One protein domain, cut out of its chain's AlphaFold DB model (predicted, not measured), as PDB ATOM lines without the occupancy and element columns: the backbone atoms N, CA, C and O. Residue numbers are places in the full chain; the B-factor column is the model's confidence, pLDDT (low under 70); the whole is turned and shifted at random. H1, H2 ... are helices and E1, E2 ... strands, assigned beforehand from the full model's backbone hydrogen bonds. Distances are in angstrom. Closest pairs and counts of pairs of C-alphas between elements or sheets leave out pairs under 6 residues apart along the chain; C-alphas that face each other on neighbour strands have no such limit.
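AT A GLANCE: This is residues 10 to 110 of the 117 residues of an uncharacterized protein of Araneus ventricosus (UniProt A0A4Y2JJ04). A loose helical hairpin, H1 and H2, makes one side of an open frame, and H3 turns off at a corner from the end of H2. From H3 a long chain of loops, residues 62 to 105, swings wide away from the helices and comes back to E1, a short strand beside the first printed residues, 10 and 11; the middle is largely empty. The printed part has 101 residues, with three named helices and one named strand in the order H1, H2, H3, E1. The class is mostly helix, but only 41 residues are in named elements, under half. The whole is loose, with a radius of gyration of the C-alphas of 17.0 A and spans of 40 by 37 by 28 A.

HOW THE PARTS SIT: Begin with the longest helix, H2, residues 32 to 45. Next look for H1, residues 16 to 26, which touches H2; the closest C-alphas of the two, those of Ala 16 and Asp 39, are 7.0 A apart. Their lines stand at a shallow tilt of 20 degrees, opposite ways, and the two form a helical hairpin. At the other link of H2 find H3, residues 49 to 61, about perpendicular to H2 at 78 degrees. H2 and H3 only just touch, with 3 pairs of C-alphas within 8 A, and only at the corner by their link: H2 touches H3 with residues 42 to 43 alone, H3 touches H2 with residues 49 to 50 alone, and the closest C-alphas are those of Arg 43 and Ser 49, 5.2 A apart. H1 and H3 are apart. E1, residues 106 to 108, is apart from H1, H2 and H3; it pairs with no named strand, but its residues 107 to 108 pair in parallel with residues 10 to 11. In H1, H2 and H3 every O i to N i+4 pair is within hydrogen-bond range.

IN THESE COORDINATES: Find C-alpha 32 at (9.185, 52.332, 9.783); from there H2 runs 19.9 A to C-alpha 45. H1 begins at C-alpha 16, at (8.770, 41.162, 13.539), and measures 15.5 A. H3 measures 18.6 A from first to last C-alpha. E1 measures 6.3 A and ends at C-alpha 108, at (-1.664, 34.405, 28.063).

THE WHOLE: The C-alphas of Pro 28 and Asp 76 are the two farthest apart, at 46.3 A, while those of Gln 10 and His 110 are 9.8 A apart. The printed part has no cut. The links H1 to H2 and H2 to H3 are tight; the link H3 to E1, 44 residues, is long. Residues 60 to 65, 74 to 87 and 96 to 101 stand free. The mean pLDDT of the printed part is 73.2, and residues 10 to 14 and 73 to 110 of this model are under 70.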
ATOM      1  N   GLN A  10      -3.893  41.160  28.162       55.38
ATOM      2  CA  GLN A  10      -3.590  40.130  27.167       55.38
ATOM      3  C   GLN A  10      -2.190  40.353  26.579       55.38
ATOM      4  O   GLN A  10      -1.876  41.450  26.116       55.38
ATOM      5  N   LEU A  11      -1.345  39.314  26.590       58.91
ATOM      6  CA  LEU A  11      -0.007  39.330  25.984       58.91
ATOM      7  C   LEU A  11      -0.010  38.525  24.681       58.91
ATOM      8  O   LEU A  11      -0.247  37.319  24.707       58.91
ATOM      9  N   TYR A  12       0.321  39.193  23.575       63.25
ATOM     10  CA  TYR A  12       0.463  38.595  22.248       63.25
ATOM     11  C   TYR A  12       1.929  38.636  21.800       63.25
ATOM     12  O   TYR A  12       2.596  39.661  21.943       63.25
ATOM     13  N   ILE A  13       2.418  37.534  21.229       66.56
ATOM     14  CA  ILE A  13       3.743  37.453  20.600       66.56
ATOM     15  C   ILE A  13       3.527  37.426  19.090       66.56
ATOM     16  O   ILE A  13       2.900  36.503  18.575       66.56
ATOM     17  N   PHE A  14       4.037  38.442  18.402       66.88
ATOM     18  CA  PHE A  14       3.981  38.574  16.947       66.88
ATOM     19  C   PHE A  14       5.380  38.395  16.357       66.88
ATOM     20  O   PHE A  14       6.375  38.715  17.012       66.88
ATOM     21  N   ASP A  15       5.461  37.926  15.112       72.56
ATOM     22  CA  ASP A  15       6.699  38.040  14.345       72.56
ATOM     23  C   ASP A  15       7.035  39.521  14.069       72.56
ATOM     24  O   ASP A  15       6.214  40.422  14.265       72.56
ATOM     25  N   ALA A  16       8.275  39.794  13.663       71.75
ATOM     26  CA  ALA A  16       8.770  41.162  13.539       71.75
ATOM     27  C   ALA A  16       8.037  41.996  12.469       71.75
ATOM     28  O   ALA A  16       7.860  43.203  12.675       71.75
ATOM     29  N   SER A  17       7.592  41.389  11.360       71.69
ATOM     30  CA  SER A  17       6.861  42.099  10.301       71.69
ATOM     31  C   SER A  17       5.430  42.400  10.740       71.69
ATOM     32  O   SER A  17       5.003  43.553  10.665       71.69
ATOM     33  N   GLU A  18       4.724  41.426  11.311       77.88
ATOM     34  CA  GLU A  18       3.371  41.615  11.843       77.88
ATOM     35  C   GLU A  18       3.351  42.617  13.010       77.88
ATOM     36  O   GLU A  18       2.496  43.505  13.079       77.88
ATOM     37  N   ALA A  19       4.342  42.550  13.904       79.69
ATOM     38  CA  ALA A  19       4.499  43.522  14.981       79.69
ATOM     39  C   ALA A  19       4.735  44.942  14.443       79.69
ATOM     40  O   ALA A  19       4.257  45.913  15.031       79.69
ATOM     41  N   SER A  20       5.479  45.077  13.342       78.38
ATOM     42  CA  SER A  20       5.752  46.371  12.708       78.38
ATOM     43  C   SER A  20       4.506  46.957  12.048       78.38
ATOM     44  O   SER A  20       4.211  48.134  12.262       78.38
ATOM     45  N   ASN A  21       3.733  46.135  11.334       80.50
ATOM     46  CA  ASN A  21       2.472  46.544  10.711       80.50
ATOM     47  C   ASN A  21       1.483  47.069  11.757       80.50
ATOM     48  O   ASN A  21       0.988  48.190  11.647       80.50
ATOM     49  N   ARG A  22       1.288  46.317  12.847       81.25
ATOM     50  CA  ARG A  22       0.398  46.730  13.942       81.25
ATOM     51  C   ARG A  22       0.841  48.024  14.615       81.25
ATOM     52  O   ARG A  22      -0.000  48.823  15.021       81.25
ATOM     53  N   ARG A  23       2.148  48.252  14.774       82.81
ATOM     54  CA  ARG A  23       2.657  49.501  15.367       82.81
ATOM     55  C   ARG A  23       2.435  50.696  14.450       82.81
ATOM     56  O   ARG A  23       2.077  51.754  14.956       82.81
ATOM     57  N   LEU A  24       2.607  50.522  13.141       81.75
ATOM     58  CA  LEU A  24       2.320  51.565  12.160       81.75
ATOM     59  C   LEU A  24       0.837  51.966  12.191       81.75
ATOM     60  O   LEU A  24       0.531  53.154  12.196       81.75
ATOM     61  N   GLU A  25      -0.075  50.993  12.278       82.56
ATOM     62  CA  GLU A  25      -1.521  51.249  12.363       82.56
ATOM     63  C   GLU A  25      -1.923  52.039  13.620       82.56
ATOM     64  O   GLU A  25      -2.842  52.854  13.573       82.56
ATOM     65  N   ASN A  26      -1.234  51.815  14.744       81.31
ATOM     66  CA  ASN A  26      -1.622  52.357  16.050       81.31
ATOM     67  C   ASN A  26      -0.792  53.566  16.515       81.31
ATOM     68  O   ASN A  26      -1.133  54.186  17.522       81.31
ATOM     69  N   ASN A  27       0.300  53.915  15.828       81.69
ATOM     70  CA  ASN A  27       1.174  55.021  16.215       81.69
ATOM     71  C   ASN A  27       1.529  55.908  15.002       81.69
ATOM     72  O   ASN A  27       2.419  55.559  14.228       81.69
ATOM     73  N   PRO A  28       0.926  57.108  14.875       74.00
ATOM     74  CA  PRO A  28       1.184  58.016  13.754       74.00
ATOM     75  C   PRO A  28       2.628  58.543  13.682       74.00
ATOM     76  O   PRO A  28       3.052  59.035  12.642       74.00
ATOM     77  N   SER A  29       3.381  58.470  14.784       81.44
ATOM     78  CA  SER A  29       4.794  58.875  14.860       81.44
ATOM     79  C   SER A  29       5.772  57.719  14.617       81.44
ATOM     80  O   SER A  29       6.986  57.885  14.752       81.44
ATOM     81  N   TYR A  30       5.259  56.535  14.271       82.75
ATOM     82  CA  TYR A  30       6.064  55.355  14.001       82.75
ATOM     83  C   TYR A  30       6.978  55.567  12.789       82.75
ATOM     84  O   TYR A  30       6.529  55.834  11.676       82.75
ATOM     85  N   LEU A  31       8.284  55.414  13.004       86.81
ATOM     86  CA  LEU A  31       9.289  55.507  11.951       86.81
ATOM     87  C   LEU A  31       9.637  54.108  11.440       86.81
ATOM     88  O   LEU A  31      10.550  53.464  11.965       86.81
ATOM     89  N   SER A  32       8.948  53.654  10.389       82.56
ATOM     90  CA  SER A  32       9.185  52.332   9.783       82.56
ATOM     91  C   SER A  32      10.655  52.108   9.430       82.56
ATOM     92  O   SER A  32      11.206  51.060   9.740       82.56
ATOM     93  N   SER A  33      11.336  53.139   8.923       87.25
ATOM     94  CA  SER A  33      12.756  53.072   8.556       87.25
ATOM     95  C   SER A  33      13.700  52.787   9.732       87.25
ATOM     96  O   SER A  33      14.769  52.210   9.541       87.25
ATOM     97  N   VAL A  34      13.341  53.191  10.954       87.06
ATOM     98  CA  VAL A  34      14.119  52.873  12.163       87.06
ATOM     99  C   VAL A  34      13.901  51.415  12.547       87.06
ATOM    100  O   VAL A  34      14.853  50.714  12.879       87.06
ATOM    101  N   MET A  35      12.660  50.948  12.464       84.62
ATOM    102  CA  MET A  35      12.291  49.588  12.852       84.62
ATOM    103  C   MET A  35      12.803  48.547  11.859       84.62
ATOM    104  O   MET A  35      13.306  47.515  12.284       84.62
ATOM    105  N   GLU A  36      12.805  48.854  10.564       83.75
ATOM    106  CA  GLU A  36      13.455  48.041   9.529       83.75
ATOM    107  C   GLU A  36      14.961  47.899   9.784       83.75
ATOM    108  O   GLU A  36      15.511  46.803   9.693       83.75
ATOM    109  N   LYS A  37      15.642  48.991  10.163       88.75
ATOM    110  CA  LYS A  37      17.069  48.942  10.525       88.75
ATOM    111  C   LYS A  37      17.316  48.104  11.775       88.75
ATOM    112  O   LYS A  37      18.305  47.377  11.825       88.75
ATOM    113  N   LEU A  38      16.439  48.207  12.773       86.38
ATOM    114  CA  LEU A  38      16.512  47.390  13.982       86.38
ATOM    115  C   LEU A  38      16.278  45.909  13.670       86.38
ATOM    116  O   LEU A  38      17.059  45.084  14.132       86.38
ATOM    117  N   ASP A  39      15.277  45.567  12.858       84.00
ATOM    118  CA  ASP A  39      15.024  44.186  12.429       84.00
ATOM    119  C   ASP A  39      16.217  43.617  11.648       84.00
ATOM    120  O   ASP A  39      16.711  42.538  11.968       84.00
ATOM    121  N   ALA A  40      16.761  44.377  10.694       86.25
ATOM    122  CA  ALA A  40      17.944  43.977   9.933       86.25
ATOM    123  C   ALA A  40      19.167  43.748  10.836       86.25
ATOM    124  O   ALA A  40      19.886  42.756  10.681       86.25
ATOM    125  N   LEU A  41      19.394  44.640  11.806       89.56
ATOM    126  CA  LEU A  41      20.471  44.492  12.780       89.56
ATOM    127  C   LEU A  41      20.260  43.244  13.640       89.56
ATOM    128  O   LEU A  41      21.183  42.446  13.776       89.56
ATOM    129  N   LEU A  42      19.052  43.044  14.172       83.44
ATOM    130  CA  LEU A  42      18.704  41.876  14.981       83.44
ATOM    131  C   LEU A  42      18.901  40.578  14.201       83.44
ATOM    132  O   LEU A  42      19.501  39.648  14.730       83.44
ATOM    133  N   ARG A  43      18.469  40.519  12.939       83.12
ATOM    134  CA  ARG A  43      18.699  39.362  12.064       83.12
ATOM    135  C   ARG A  43      20.181  39.116  11.802       83.12
ATOM    136  O   ARG A  43      20.580  37.965  11.691       83.12
ATOM    137  N   THR A  44      20.986  40.172  11.737       86.56
ATOM    138  CA  THR A  44      22.433  40.071  11.507       86.56
ATOM    139  C   THR A  44      23.183  39.580  12.748       86.56
ATOM    140  O   THR A  44      24.097  38.770  12.627       86.56
ATOM    141  N   ILE A  45      22.824  40.060  13.944       83.88
ATOM    142  CA  ILE A  45      23.539  39.719  15.189       83.88
ATOM    143  C   ILE A  45      23.017  38.444  15.856       83.88
ATOM    144  O   ILE A  45      23.761  37.774  16.570       83.88
ATOM    145  N   ASN A  46      21.734  38.121  15.680       81.12
ATOM    146  CA  ASN A  46      21.129  36.956  16.304       81.12
ATOM    147  C   ASN A  46      21.580  35.696  15.564       81.12
ATOM    148  O   ASN A  46      21.120  35.426  14.460       81.12
ATOM    149  N   THR A  47      22.418  34.887  16.209       82.44
ATOM    150  CA  THR A  47      22.949  33.623  15.670       82.44
ATOM    151  C   THR A  47      21.858  32.630  15.246       82.44
ATOM    152  O   THR A  47      22.114  31.720  14.465       82.44
ATOM    153  N   TYR A  48      20.631  32.803  15.736       83.00
ATOM    154  CA  TYR A  48      19.497  31.921  15.476       83.00
ATOM    155  C   TYR A  48      18.555  32.416  14.373       83.00
ATOM    156  O   TYR A  48      17.605  31.710  14.027       83.00
ATOM    157  N   SER A  49      18.783  33.615  13.830       83.06
ATOM    158  CA  SER A  49      17.890  34.248  12.853       83.06
ATOM    159  C   SER A  49      17.701  33.398  11.592       83.06
ATOM    160  O   SER A  49      16.567  33.190  11.154       83.06
ATOM    161  N   GLU A  50      18.787  32.850  11.043       85.19
ATOM    162  CA  GLU A  50      18.741  31.996   9.854       85.19
ATOM    163  C   GLU A  50      18.038  30.669  10.121       85.19
ATOM    164  O   GLU A  50      17.192  30.253   9.330       85.19
ATOM    165  N   SER A  51      18.332  30.013  11.248       86.31
ATOM    166  CA  SER A  51      17.665  28.759  11.612       86.31
ATOM    167  C   SER A  51      16.155  28.955  11.745       86.31
ATOM    168  O   SER A  51      15.378  28.130  11.269       86.31
ATOM    169  N   TYR A  52      15.728  30.077  12.327       84.06
ATOM    170  CA  TYR A  52      14.314  30.418  12.436       84.06
ATOM    171  C   TYR A  52      13.663  30.646  11.061       84.06
ATOM    172  O   TYR A  52      12.566  30.145  10.806       84.06
ATOM    173  N   LEU A  53      14.356  31.334  10.142       84.62
ATOM    174  CA  LEU A  53      13.889  31.533   8.764       84.62
ATOM    175  C   LEU A  53      13.743  30.203   8.009       84.62
ATOM    176  O   LEU A  53      12.724  29.970   7.360       84.62
ATOM    177  N   GLN A  54      14.726  29.310   8.128       87.88
ATOM    178  CA  GLN A  54      14.689  27.986   7.500       87.88
ATOM    179  C   GLN A  54      13.521  27.146   8.025       87.88
ATOM    180  O   GLN A  54      12.792  26.529   7.247       87.88
ATOM    181  N   MET A  55      13.302  27.149   9.343       89.00
ATOM    182  CA  MET A  55      12.159  26.458   9.940       89.00
ATOM    183  C   MET A  55      10.830  27.004   9.426       89.00
ATOM    184  O   MET A  55       9.929  26.228   9.111       89.00
ATOM    185  N   HIS A  56      10.710  28.327   9.315       82.12
ATOM    186  CA  HIS A  56       9.514  28.963   8.782       82.12
ATOM    187  C   HIS A  56       9.220  28.513   7.341       82.12
ATOM    188  O   HIS A  56       8.106  28.079   7.044       82.12
ATOM    189  N   GLN A  57      10.232  28.530   6.470       87.75
ATOM    190  CA  GLN A  57      10.118  28.068   5.082       87.75
ATOM    191  C   GLN A  57       9.734  26.581   4.993       87.75
ATOM    192  O   GLN A  57       8.939  26.178   4.137       87.75
ATOM    193  N   LEU A  58      10.255  25.752   5.900       89.06
ATOM    194  CA  LEU A  58       9.929  24.329   5.961       89.06
ATOM    195  C   LEU A  58       8.468  24.088   6.373       89.06
ATOM    196  O   LEU A  58       7.781  23.282   5.752       89.06
ATOM    197  N   ILE A  59       7.972  24.819   7.374       86.88
ATOM    198  CA  ILE A  59       6.573  24.723   7.820       86.88
ATOM    199  C   ILE A  59       5.620  25.229   6.729       86.88
ATOM    200  O   ILE A  59       4.584  24.615   6.490       86.88
ATOM    201  N   GLN A  60       5.967  26.322   6.041       86.00
ATOM    202  CA  GLN A  60       5.152  26.844   4.941       86.00
ATOM    203  C   GLN A  60       5.077  25.874   3.759       86.00
ATOM    204  O   GLN A  60       4.003  25.681   3.194       86.00
ATOM    205  N   SER A  61       6.203  25.265   3.382       93.19
ATOM    206  CA  SER A  61       6.244  24.319   2.262       93.19
ATOM    207  C   SER A  61       5.594  22.973   2.590       93.19
ATOM    208  O   SER A  61       5.028  22.339   1.701       93.19
ATOM    209  N   ASN A  62       5.624  22.543   3.856       92.38
ATOM    210  CA  ASN A  62       4.963  21.325   4.308       92.38
ATOM    211  C   ASN A  62       4.294  21.520   5.682       92.38
ATOM    212  O   ASN A  62       4.889  21.192   6.707       92.38
ATOM    213  N   PRO A  63       3.018  21.938   5.728       88.94
ATOM    214  CA  PRO A  63       2.310  22.207   6.984       88.94
ATOM    215  C   PRO A  63       2.151  20.998   7.920       88.94
ATOM    216  O   PRO A  63       1.789  21.162   9.082       88.94
ATOM    217  N   THR A  64       2.385  19.779   7.424       91.38
ATOM    218  CA  THR A  64       2.281  18.545   8.221       91.38
ATOM    219  C   THR A  64       3.579  18.188   8.947       91.38
ATOM    220  O   THR A  64       3.580  17.301   9.804       91.38
ATOM    221  N   VAL A  65       4.689  18.864   8.626       88.81
ATOM    222  CA  VAL A  65       5.988  18.608   9.248       88.81
ATOM    223  C   VAL A  65       6.052  19.232  10.641       88.81
ATOM    224  O   VAL A  65       5.758  20.409  10.842       88.81
ATOM    225  N   ASN A  66       6.451  18.435  11.632       87.56
ATOM    226  CA  ASN A  66       6.665  18.926  12.989       87.56
ATOM    227  C   ASN A  66       8.121  19.378  13.132       87.56
ATOM    228  O   ASN A  66       9.031  18.551  13.152       87.56
ATOM    229  N   VAL A  67       8.334  20.689  13.217       83.06
ATOM    230  CA  VAL A  67       9.664  21.296  13.323       83.06
ATOM    231  C   VAL A  67       9.836  21.881  14.717       83.06
ATOM    232  O   VAL A  67       8.957  22.578  15.219       83.06
ATOM    233  N   LYS A  68      10.980  21.611  15.350       85.56
ATOM    234  CA  LYS A  68      11.320  22.140  16.675       85.56
ATOM    235  C   LYS A  68      12.719  22.738  16.651       85.56
ATOM    236  O   LYS A  68      13.654  22.077  16.209       85.56
ATOM    237  N   MET A  69      12.857  23.949  17.186       80.75
ATOM    238  CA  MET A  69      14.157  24.535  17.505       80.75
ATOM    239  C   MET A  69      14.508  24.189  18.947       80.75
ATOM    240  O   MET A  69      13.704  24.429  19.845       80.75
ATOM    241  N   ILE A  70      15.688  23.616  19.174       79.50
ATOM    242  CA  ILE A  70      16.145  23.254  20.517       79.50
ATOM    243  C   ILE A  70      17.396  24.062  20.828       79.50
ATOM    244  O   ILE A  70      18.440  23.860  20.216       79.50
ATOM    245  N   PHE A  71      17.288  24.951  21.810       75.81
ATOM    246  CA  PHE A  71      18.439  25.629  22.390       75.81
ATOM    247  C   PHE A  71      19.091  24.695  23.412       75.81
ATOM    248  O   PHE A  71      18.416  24.085  24.257       75.81
ATOM    249  N   ILE A  72      20.402  24.521  23.280       73.00
ATOM    250  CA  ILE A  72      21.226  23.757  24.211       73.00
ATOM    251  C   ILE A  72      22.208  24.755  24.801       73.00
ATOM    252  O   ILE A  72      23.059  25.288  24.091       73.00
ATOM    253  N   GLU A  73      22.048  25.036  26.086       65.12
ATOM    254  CA  GLU A  73      23.028  25.808  26.831       65.12
ATOM    255  C   GLU A  73      24.245  24.924  27.084       65.12
ATOM    256  O   GLU A  73      24.128  23.793  27.560       65.12
ATOM    257  N   HIS A  74      25.418  25.440  26.737       65.12
ATOM    258  CA  HIS A  74      26.674  24.851  27.160       65.12
ATOM    259  C   HIS A  74      27.048  25.481  28.507       65.12
ATOM    260  O   HIS A  74      27.251  26.695  28.539       65.12
ATOM    261  N   PRO A  75      27.161  24.693  29.595       61.56
ATOM    262  CA  PRO A  75      27.466  25.204  30.935       61.56
ATOM    263  C   PRO A  75      28.725  26.079  30.988       61.56
ATOM    264  O   PRO A  75      28.799  27.019  31.768       61.56
ATOM    265  N   ASP A  76      29.687  25.805  30.107       65.75
ATOM    266  CA  ASP A  76      30.973  26.502  30.053       65.75
ATOM    267  C   ASP A  76      30.925  27.833  29.270       65.75
ATOM    268  O   ASP A  76      31.903  28.577  29.250       65.75
ATOM    269  N   LEU A  77      29.805  28.132  28.597       60.53
ATOM    270  CA  LEU A  77      29.586  29.362  27.820       60.53
ATOM    271  C   LEU A  77      28.699  30.382  28.554       60.53
ATOM    272  O   LEU A  77      28.506  31.494  28.053       60.53
ATOM    273  N   ASP A  78      28.171  30.035  29.731       59.53
ATOM    274  CA  ASP A  78      27.359  30.949  30.531       59.53
ATOM    275  C   ASP A  78      28.254  31.944  31.290       59.53
ATOM    276  O   ASP A  78      28.788  31.670  32.364       59.53
ATOM    277  N   MET A  79      28.443  33.131  30.708       59.19
ATOM    278  CA  MET A  79      29.179  34.248  31.316       59.19
ATOM    279  C   MET A  79      28.357  34.953  32.409       59.19
ATOM    280  O   MET A  79      28.147  36.165  32.342       59.19
ATOM    281  N   CYS A  80      27.885  34.194  33.403       54.38
ATOM    282  CA  CYS A  80      27.199  34.668  34.607       54.38
ATOM    283  C   CYS A  80      26.200  35.806  34.346       54.38
ATOM    284  O   CYS A  80      26.367  36.934  34.828       54.38
ATOM    285  N   ARG A  81      25.118  35.522  33.616       57.66
ATOM    286  CA  ARG A  81      23.965  36.429  33.634       57.66
ATOM    287  C   ARG A  81      23.350  36.414  35.034       57.66
ATOM    288  O   ARG A  81      22.924  35.373  35.515       57.66
ATOM    289  N   TYR A  82      23.236  37.587  35.660       51.38
ATOM    290  CA  TYR A  82      22.620  37.752  36.988       51.38
ATOM    291  C   TYR A  82      21.138  37.320  37.061       51.38
ATOM    292  O   TYR A  82      20.598  37.225  38.155       51.38
ATOM    293  N   ASN A  83      20.513  37.006  35.920       54.00
ATOM    294  CA  ASN A  83      19.163  36.454  35.792       54.00
ATOM    295  C   ASN A  83      19.174  35.265  34.814       54.00
ATOM    296  O   ASN A  83      18.533  35.323  33.762       54.00
ATOM    297  N   ALA A  84      19.983  34.238  35.083       54.62
ATOM    298  CA  ALA A  84      19.936  33.007  34.299       54.62
ATOM    299  C   ALA A  84      18.498  32.455  34.325       54.62
ATOM    300  O   ALA A  84      17.926  32.358  35.419       54.62
ATOM    301  N   PRO A  85      17.895  32.134  33.166       53.12
ATOM    302  CA  PRO A  85      16.571  31.550  33.143       53.12
ATOM    303  C   PRO A  85      16.534  30.302  34.019       53.12
ATOM    304  O   PRO A  85      17.304  29.368  33.813       53.12
ATOM    305  N   THR A  86      15.650  30.265  35.012       55.41
ATOM    306  CA  THR A  86      15.516  29.085  35.879       55.41
ATOM    307  C   THR A  86      14.886  27.898  35.150       55.41
ATOM    308  O   THR A  86      14.934  26.769  35.638       55.41
ATOM    309  N   SER A  87      14.299  28.133  33.970       53.00
ATOM    310  CA  SER A  87      13.650  27.127  33.130       53.00
ATOM    311  C   SER A  87      13.952  27.319  31.638       53.00
ATOM    312  O   SER A  87      14.076  28.436  31.145       53.00
ATOM    313  N   ARG A  88      13.946  26.213  30.878       51.88
ATOM    314  CA  ARG A  88      14.228  26.155  29.424       51.88
ATOM    315  C   ARG A  88      13.249  26.950  28.529       51.88
ATOM    316  O   ARG A  88      13.446  27.004  27.318       51.88
ATOM    317  N   THR A  89      12.195  27.536  29.098       52.25
ATOM    318  CA  THR A  89      11.083  28.173  28.368       52.25
ATOM    319  C   THR A  89      10.667  29.501  29.008       52.25
ATOM    320  O   THR A  89       9.479  29.796  29.130       52.25
ATOM    321  N   GLU A  90      11.620  30.302  29.476       56.53
ATOM    322  CA  GLU A  90      11.298  31.630  30.006       56.53
ATOM    323  C   GLU A  90      11.209  32.677  28.891       56.53
ATOM    324  O   GLU A  90      12.070  32.769  28.017       56.53
ATOM    325  N   VAL A  91      10.149  33.487  28.938       58.47
ATOM    326  CA  VAL A  91       9.930  34.633  28.053       58.47
ATOM    327  C   VAL A  91       9.750  35.865  28.931       58.47
ATOM    328  O   VAL A  91       8.837  35.914  29.755       58.47
ATOM    329  N   ALA A  92      10.613  36.865  28.754       64.44
ATOM    330  CA  ALA A  92      10.481  38.151  29.428       64.44
ATOM    331  C   ALA A  92       9.574  39.085  28.610       64.44
ATOM    332  O   ALA A  92       9.789  39.280  27.415       64.44
ATOM    333  N   ALA A  93       8.578  39.682  29.263       62.72
ATOM    334  CA  ALA A  93       7.730  40.725  28.692       62.72
ATOM    335  C   ALA A  93       7.935  42.026  29.476       62.72
ATOM    336  O   ALA A  93       7.938  42.014  30.706       62.72
ATOM    337  N   ILE A  94       8.106  43.139  28.761       65.06
ATOM    338  CA  ILE A  94       8.241  44.477  29.346       65.06
ATOM    339  C   ILE A  94       6.893  45.180  29.207       65.06
ATOM    340  O   ILE A  94       6.360  45.284  28.101       65.06
ATOM    341  N   PHE A  95       6.345  45.648  30.326       63.69
ATOM    342  CA  PHE A  95       5.091  46.396  30.371       63.69
ATOM    343  C   PHE A  95       5.396  47.891  30.440       63.69
ATOM    344  O   PHE A  95       6.379  48.303  31.052       63.69
ATOM    345  N   VAL A  96       4.561  48.695  29.787       57.75
ATOM    346  CA  VAL A  96       4.660  50.156  29.819       57.75
ATOM    347  C   VAL A  96       3.389  50.682  30.482       57.75
ATOM    348  O   VAL A  96       2.304  50.545  29.922       57.75
ATOM    349  N   GLY A  97       3.542  51.239  31.681       63.47
ATOM    350  CA  GLY A  97       2.510  51.869  32.512       63.47
ATOM    351  C   GLY A  97       3.161  52.920  33.418       63.47
ATOM    352  O   GLY A  97       4.391  52.994  33.453       63.47
ATOM    353  N   ASP A  98       2.369  53.729  34.126       64.88
ATOM    354  CA  ASP A  98       2.873  54.857  34.938       64.88
ATOM    355  C   ASP A  98       3.903  54.433  36.006       64.88
ATOM    356  O   ASP A  98       4.802  55.198  36.350       64.88
ATOM    357  N   ASP A  99       3.807  53.197  36.492       68.94
ATOM    358  CA  ASP A  99       4.682  52.567  37.487       68.94
ATOM    359  C   ASP A  99       5.555  51.435  36.908       68.94
ATOM    360  O   ASP A  99       6.385  50.861  37.614       68.94
ATOM    361  N   GLY A 100       5.395  51.111  35.620       59.56
ATOM    362  CA  GLY A 100       6.020  49.944  34.994       59.56
ATOM    363  C   GLY A 100       5.522  48.604  35.548       59.56
ATOM    364  O   GLY A 100       6.092  47.563  35.198       59.56
ATOM    365  N   GLU A 101       4.478  48.600  36.388       66.62
ATOM    366  CA  GLU A 101       3.920  47.366  36.913       66.62
ATOM    367  C   GLU A 101       3.112  46.640  35.835       66.62
ATOM    368  O   GLU A 101       2.404  47.234  35.014       66.62
ATOM    369  N   PRO A 102       3.207  45.309  35.804       58.84
ATOM    370  CA  PRO A 102       2.388  44.536  34.903       58.84
ATOM    371  C   PRO A 102       0.919  44.442  35.371       58.84
ATOM    372  O   PRO A 102       0.660  44.406  36.573       58.84
ATOM    373  N   PRO A 103      -0.058  44.267  34.457       66.25
ATOM    374  CA  PRO A 103      -1.475  44.169  34.814       66.25
ATOM    375  C   PRO A 103      -1.774  43.013  35.781       66.25
ATOM    376  O   PRO A 103      -1.248  41.904  35.626       66.25
ATOM    377  N   ALA A 104      -2.673  43.258  36.741       65.19
ATOM    378  CA  ALA A 104      -3.021  42.315  37.807       65.19
ATOM    379  C   ALA A 104      -3.740  41.038  37.320       65.19
ATOM    380  O   ALA A 104      -3.540  39.971  37.892       65.19
ATOM    381  N   ASN A 105      -4.532  41.121  36.243       61.81
ATOM    382  CA  ASN A 105      -5.233  39.982  35.639       61.81
ATOM    383  C   ASN A 105      -4.642  39.699  34.257       61.81
ATOM    384  O   ASN A 105      -4.738  40.556  33.375       61.81
ATOM    385  N   ARG A 106      -4.033  38.524  34.056       58.03
ATOM    386  CA  ARG A 106      -3.398  38.157  32.781       58.03
ATOM    387  C   ARG A 106      -3.962  36.865  32.229       58.03
ATOM    388  O   ARG A 106      -3.919  35.843  32.904       58.03
ATOM    389  N   ASP A 107      -4.370  36.928  30.970       53.53
ATOM    390  CA  ASP A 107      -4.598  35.756  30.136       53.53
ATOM    391  C   ASP A 107      -3.487  35.714  29.078       53.53
ATOM    392  O   ASP A 107      -3.266  36.680  28.342       53.53
ATOM    393  N   TYR A 108      -2.754  34.601  29.019       52.97
ATOM    394  CA  TYR A 108      -1.664  34.405  28.063       52.97
ATOM    395  C   TYR A 108      -2.195  33.693  26.820       52.97
ATOM    396  O   TYR A 108      -2.602  32.533  26.892       52.97
ATOM    397  N   MET A 109      -2.168  34.369  25.670       46.72
ATOM    398  CA  MET A 109      -2.598  33.794  24.398       46.72
ATOM    399  C   MET A 109      -1.479  33.919  23.362       46.72
ATOM    400  O   MET A 109      -1.172  35.000  22.869       46.72
ATOM    401  N   HIS A 110      -0.869  32.790  23.005       47.75
ATOM    402  CA  HIS A 110       0.064  32.733  21.884       47.75
ATOM    403  C   HIS A 110      -0.734  32.644  20.576       47.75
ATOM    404  O   HIS A 110      -1.336  31.612  20.282       47.75
TER     405      HIS A 110